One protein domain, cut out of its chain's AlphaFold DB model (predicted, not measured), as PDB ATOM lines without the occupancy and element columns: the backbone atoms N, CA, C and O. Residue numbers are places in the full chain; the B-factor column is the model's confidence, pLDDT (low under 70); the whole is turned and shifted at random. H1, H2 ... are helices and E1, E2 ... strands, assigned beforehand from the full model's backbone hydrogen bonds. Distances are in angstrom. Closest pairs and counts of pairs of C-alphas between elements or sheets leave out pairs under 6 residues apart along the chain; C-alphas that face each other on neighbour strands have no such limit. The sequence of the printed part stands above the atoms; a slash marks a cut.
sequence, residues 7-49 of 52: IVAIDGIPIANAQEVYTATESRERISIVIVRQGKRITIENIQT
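This is residues 7 to 49 of the 52 residues of the protein "PDZ domain-containing protein" of Trichobilharzia regenti (UniProt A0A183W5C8). A long two-stranded hairpin, E2 and E3, is widened by the short strand E1 beside E2 into a small twisted sheet, and one short helix, H1, is over one face of it, at E1 and E2. The printed part has 43 residues, with one named helix and three named strands in the order E1, H1, E2, E3. The sheet order is E1, E2, E3, antiparallel throughout, and the class is mixed, helices and strands. The whole is compact, with a radius of gyration of the C-alphas of 10.0 A and spans of 29 by 21 by 14 A.

E2, residues 30 to 37, is the inner strand, and E3, residues 40 to 48, is its antiparallel neighbour at 158 degrees. Their hairpin has N 35 and O 42 at 2.9 A, and N 31 and O 47 at 3.0 A, within hydrogen-bond range. E3 bends by 59 degrees at residue 45. E1, residues 7 to 10, is the other edge strand, antiparallel to E2 at 155 degrees, with N 34 and O 9 at 2.9 A. Residues 9 to 10 of E1 also pair with residues 13 to 14, antiparallel. The sheet is only just strongly twisted, its C-alphas up to 4.5 A off the best plane. H1, residues 18 to 26, is on the sheet at a height of 9.6 A, over E1 and E2. It runs slantwise to the strands, at 36 degrees to E1 on the local plane. The closest C-alphas of E1 and H1 are those of Ile 10 and Ala 24, 7.3 A apart. Every O i to N i+4 pair in H1 is within hydrogen-bond range.

E2 measures 21.3 A from first to last C-alpha, E3 22.6 A, H1 12.7 A and E1 7.8 A. C-alpha 7, where E1 begins, is at (-5.357, 40.145, 26.955). C-alpha 48, where E3 ends, is at (-5.448, 25.915, 32.736).

The C-alphas farthest apart, of Ser 27 and Gln 38, are 29.6 A apart. The printed part has no cut and no long link. Its mean pLDDT is 93.1, and no printed residue is under 70.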
ATOM      1  N   ILE A   7      -4.507  40.417  25.789       95.25
ATOM      2  CA  ILE A   7      -5.357  40.145  26.955       95.25
ATOM      3  C   ILE A   7      -5.816  41.487  27.535       95.25
ATOM      4  O   ILE A   7      -5.010  42.399  27.689       95.25
ATOM      5  N   VAL A   8      -7.109  41.614  27.828       96.12
ATOM      6  CA  VAL A   8      -7.711  42.846  28.372       96.12
ATOM      7  C   VAL A   8      -8.478  42.624  29.674       96.12
ATOM      8  O   VAL A   8      -8.759  43.588  30.381       96.12
ATOM      9  N   ALA A   9      -8.811  41.376  30.009       97.12
ATOM     10  CA  ALA A   9      -9.377  41.018  31.305       97.12
ATOM     11  C   ALA A   9      -9.077  39.557  31.659       97.12
ATOM     12  O   ALA A   9      -8.920  38.726  30.759       97.12
ATOM     13  N   ILE A  10      -9.058  39.257  32.956       95.56
ATOM     14  CA  ILE A  10      -8.959  37.909  33.529       95.56
ATOM     15  C   ILE A  10     -10.065  37.767  34.579       95.56
ATOM     16  O   ILE A  10     -10.203  38.638  35.432       95.56
ATOM     17  N   ASP A  11     -10.881  36.715  34.503       93.75
ATOM     18  CA  ASP A  11     -12.020  36.458  35.401       93.75
ATOM     19  C   ASP A  11     -12.981  37.659  35.532       93.75
ATOM     20  O   ASP A  11     -13.514  37.964  36.597       93.75
ATOM     21  N   GLY A  12     -13.171  38.396  34.433       93.94
ATOM     22  CA  GLY A  12     -13.987  39.614  34.399       93.94
ATOM     23  C   GLY A  12     -13.317  40.862  34.991       93.94
ATOM     24  O   GLY A  12     -13.882  41.949  34.881       93.94
ATOM     25  N   ILE A  13     -12.113  40.742  35.555       94.50
ATOM     26  CA  ILE A  13     -11.326  41.861  36.079       94.50
ATOM     27  C   ILE A  13     -10.477  42.439  34.938       94.50
ATOM     28  O   ILE A  13      -9.663  41.709  34.363       94.50
ATOM     29  N   PRO A  14     -10.646  43.724  34.571       96.25
ATOM     30  CA  PRO A  14      -9.791  44.372  33.583       96.25
ATOM     31  C   PRO A  14      -8.334  44.363  34.036       96.25
ATOM     32  O   PRO A  14      -8.059  44.618  35.206       96.25
ATOM     33  N   ILE A  15      -7.420  44.119  33.100       94.44
ATOM     34  CA  ILE A  15      -5.982  44.194  33.363       94.44
ATOM     35  C   ILE A  15      -5.362  45.388  32.639       94.44
ATOM     36  O   ILE A  15      -5.754  45.722  31.518       94.44
ATOM     37  N   ALA A  16      -4.379  46.020  33.269       92.81
ATOM     38  CA  ALA A  16      -3.665  47.172  32.723       92.81
ATOM     39  C   ALA A  16      -2.219  46.851  32.320       92.81
ATOM     40  O   ALA A  16      -1.625  47.576  31.521       92.81
ATOM     41  N   ASN A  17      -1.627  45.793  32.876       93.25
ATOM     42  CA  ASN A  17      -0.219  45.458  32.671       93.25
ATOM     43  C   ASN A  17       0.052  43.952  32.816       93.25
ATOM     44  O   ASN A  17      -0.806  43.173  33.227       93.25
ATOM     45  N   ALA A  18       1.277  43.544  32.472       91.31
ATOM     46  CA  ALA A  18       1.698  42.148  32.538       91.31
ATOM     47  C   ALA A  18       1.804  41.615  33.976       91.31
ATOM     48  O   ALA A  18       1.537  40.439  34.196       91.31
ATOM     49  N   GLN A  19       2.151  42.455  34.959       92.31
ATOM     50  CA  GLN A  19       2.276  42.024  36.357       92.31
ATOM     51  C   GLN A  19       0.945  41.495  36.901       92.31
ATOM     52  O   GLN A  19       0.917  40.468  37.573       92.31
ATOM     53  N   GLU A  20      -0.163  42.151  36.559       91.75
ATOM     54  CA  GLU A  20      -1.510  41.706  36.924       91.75
ATOM     55  C   GLU A  20      -1.865  40.345  36.311       91.75
ATOM     56  O   GLU A  20      -2.542  39.545  36.957       91.75
ATOM     57  N   VAL A  21      -1.357  40.043  35.109       90.81
ATOM     58  CA  VAL A  21      -1.512  38.719  34.485       90.81
ATOM     59  C   VAL A  21      -0.812  37.654  35.319       90.81
ATOM     60  O   VAL A  21      -1.448  36.669  35.686       90.81
ATOM     61  N   TYR A  22       0.463  37.869  35.657       90.00
ATOM     62  CA  TYR A  22       1.246  36.916  36.449       90.00
ATOM     63  C   TYR A  22       0.579  36.620  37.795       90.00
ATOM     64  O   TYR A  22       0.316  35.458  38.109       90.00
ATOM     65  N   THR A  23       0.204  37.666  38.537       89.19
ATOM     66  CA  THR A  23      -0.466  37.534  39.838       89.19
ATOM     67  C   THR A  23      -1.784  36.758  39.730       89.19
ATOM     68  O   THR A  23      -2.085  35.910  40.575       89.19
ATOM     69  N   ALA A  24      -2.577  37.010  38.681       87.25
ATOM     70  CA  ALA A  24      -3.844  36.314  38.470       87.25
ATOM     71  C   ALA A  24      -3.657  34.823  38.142       87.25
ATOM     72  O   ALA A  24      -4.497  34.011  38.538       87.25
ATOM     73  N   THR A  25      -2.570  34.467  37.452       88.75
ATOM     74  CA  THR A  25      -2.262  33.081  37.067       88.75
ATOM     75  C   THR A  25      -1.611  32.256  38.176       88.75
ATOM     76  O   THR A  25      -1.825  31.051  38.226       88.75
ATOM     77  N   GLU A  26      -0.860  32.879  39.086       87.00
ATOM     78  CA  GLU A  26      -0.145  32.177  40.166       87.00
ATOM     79  C   GLU A  26      -1.102  31.615  41.230       87.00
ATOM     80  O   GLU A  26      -0.884  30.547  41.803       87.00
ATOM     81  N   SER A  27      -2.205  32.323  41.471       77.31
ATOM     82  CA  SER A  27      -3.146  32.003  42.550       77.31
ATOM     83  C   SER A  27      -4.216  30.971  42.170       77.31
ATOM     84  O   SER A  27      -4.977  30.540  43.037       77.31
ATOM     85  N   ARG A  28      -4.351  30.611  40.887       80.56
ATOM     86  CA  ARG A  28      -5.507  29.858  40.367       80.56
ATOM     87  C   ARG A  28      -5.069  28.815  39.362       80.56
ATOM     88  O   ARG A  28      -4.287  29.149  38.493       80.56
ATOM     89  N   GLU A  29      -5.638  27.610  39.416       87.88
ATOM     90  CA  GLU A  29      -5.396  26.544  38.421       87.88
ATOM     91  C   GLU A  29      -6.156  26.757  37.107       87.88
ATOM     92  O   GLU A  29      -5.755  26.254  36.055       87.88
ATOM     93  N   ARG A  30      -7.292  27.461  37.166       92.25
ATOM     94  CA  ARG A  30      -8.133  27.764  36.009       92.25
ATOM     95  C   ARG A  30      -8.605  29.204  36.044       92.25
ATOM     96  O   ARG A  30      -8.989  29.690  37.106       92.25
ATOM     97  N   ILE A  31      -8.610  29.834  34.876       93.75
ATOM     98  CA  ILE A  31      -9.064  31.212  34.676       93.75
ATOM     99  C   ILE A  31      -9.893  31.337  33.396       93.75
ATOM    100  O   ILE A  31      -9.770  30.527  32.468       93.75
ATOM    101  N   SER A  32     -10.703  32.386  33.322       96.19
ATOM    102  CA  SER A  32     -11.242  32.907  32.072       96.19
ATOM    103  C   SER A  32     -10.494  34.170  31.669       96.19
ATOM    104  O   SER A  32     -10.027  34.933  32.512       96.19
ATOM    105  N   ILE A  33     -10.344  34.407  30.370       96.50
ATOM    106  CA  ILE A  33      -9.732  35.639  29.866       96.50
ATOM    107  C   ILE A  33     -10.574  36.246  28.758       96.50
ATOM    108  O   ILE A  33     -11.226  35.546  27.980       96.50
ATOM    109  N   VAL A  34     -10.483  37.563  28.635       97.75
ATOM    110  CA  VAL A  34     -10.962  38.293  27.466       97.75
ATOM    111  C   VAL A  34      -9.750  38.770  26.690       97.75
ATOM    112  O   VAL A  34      -8.891  39.468  27.232       97.75
ATOM    113  N   ILE A  35      -9.697  38.415  25.411       97.50
ATOM    114  CA  ILE A  35      -8.679  38.898  24.482       97.50
ATOM    115  C   ILE A  35      -9.293  39.790  23.412       97.50
ATOM    116  O   ILE A  35     -10.457  39.638  23.041       97.50
ATOM    117  N   VAL A  36      -8.480  40.678  22.860       97.44
ATOM    118  CA  VAL A  36      -8.742  41.359  21.600       97.44
ATOM    119  C   VAL A  36      -7.888  40.705  20.521       97.44
ATOM    120  O   VAL A  36      -6.661  40.689  20.611       97.44
ATOM    121  N   ARG A  37      -8.543  40.179  19.484       97.38
ATOM    122  CA  ARG A  37      -7.905  39.627  18.282       97.38
ATOM    123  C   ARG A  37      -8.546  40.270  17.062       97.38
ATOM    124  O   ARG A  37      -9.754  40.150  16.872       97.38
ATOM    125  N   GLN A  38      -7.747  40.948  16.237       95.62
ATOM    126  CA  GLN A  38      -8.235  41.645  15.033       95.62
ATOM    127  C   GLN A  38      -9.412  42.601  15.340       95.62
ATOM    128  O   GLN A  38     -10.422  42.615  14.641       95.62
ATOM    129  N   GLY A  39      -9.318  43.342  16.450       96.38
ATOM    130  CA  GLY A  39     -10.356  44.275  16.910       96.38
ATOM    131  C   GLY A  39     -11.599  43.629  17.537       96.38
ATOM    132  O   GLY A  39     -12.448  44.344  18.063       96.38
ATOM    133  N   LYS A  40     -11.719  42.295  17.537       97.19
ATOM    134  CA  LYS A  40     -12.846  41.579  18.149       97.19
ATOM    135  C   LYS A  40     -12.500  41.120  19.558       97.19
ATOM    136  O   LYS A  40     -11.417  40.579  19.777       97.19
ATOM    137  N   ARG A  41     -13.442  41.287  20.489       96.88
ATOM    138  CA  ARG A  41     -13.356  40.707  21.835       96.88
ATOM    139  C   ARG A  41     -13.764  39.238  21.792       96.88
ATOM    140  O   ARG A  41     -14.819  38.912  21.255       96.88
ATOM    141  N   ILE A  42     -12.919  38.374  22.337       97.75
ATOM    142  CA  ILE A  42     -13.142  36.931  22.423       97.75
ATOM    143  C   ILE A  42     -12.947  36.526  23.878       97.75
ATOM    144  O   ILE A  42     -11.890  36.788  24.452       97.75
ATOM    145  N   THR A  43     -13.954  35.875  24.447       97.69
ATOM    146  CA  THR A  43     -13.856  35.259  25.769       97.69
ATOM    147  C   THR A  43     -13.379  33.822  25.617       97.69
ATOM    148  O   THR A  43     -13.884  33.082  24.769       97.69
ATOM    149  N   ILE A  44     -12.383  33.439  26.410       96.12
ATOM    150  CA  ILE A  44     -11.858  32.079  26.469       96.12
ATOM    151  C   ILE A  44     -11.974  31.611  27.916       96.12
ATOM    152  O   ILE A  44     -11.353  32.178  28.809       96.12
ATOM    153  N   GLU A  45     -12.782  30.581  28.121       95.44
ATOM    154  CA  GLU A  45     -13.088  30.009  29.431       95.44
ATOM    155  C   GLU A  45     -12.172  28.818  29.752       95.44
ATOM    156  O   GLU A  45     -11.639  28.171  28.846       95.44
ATOM    157  N   ASN A  46     -12.056  28.480  31.041       92.06
ATOM    158  CA  ASN A  46     -11.399  27.264  31.541       92.06
ATOM    159  C   ASN A  46      -9.939  27.070  31.092       92.06
ATOM    160  O   ASN A  46      -9.484  25.933  30.926       92.06
ATOM    161  N   ILE A  47      -9.187  28.161  30.935       92.88
ATOM    162  CA  ILE A  47      -7.754  28.097  30.650       92.88
ATOM    163  C   ILE A  47      -7.043  27.552  31.877       92.88
ATOM    164  O   ILE A  47      -7.136  28.139  32.951       92.88
ATOM    165  N   GLN A  48      -6.325  26.445  31.704       91.19
ATOM    166  CA  GLN A  48      -5.448  25.915  32.736       91.19
ATOM    167  C   GLN A  48      -4.183  26.769  32.815       91.19
ATOM    168  O   GLN A  48      -3.541  27.022  31.793       91.19
ATOM    169  N   THR A  49      -3.849  27.222  34.014       88.88
ATOM    170  CA  THR A  49      -2.591  27.915  34.280       88.88
ATOM    171  C   THR A  49      -1.497  26.882  34.529       88.88
ATOM    172  O   THR A  49      -1.742  25.795  35.062       88.88
TER     173      THR A  49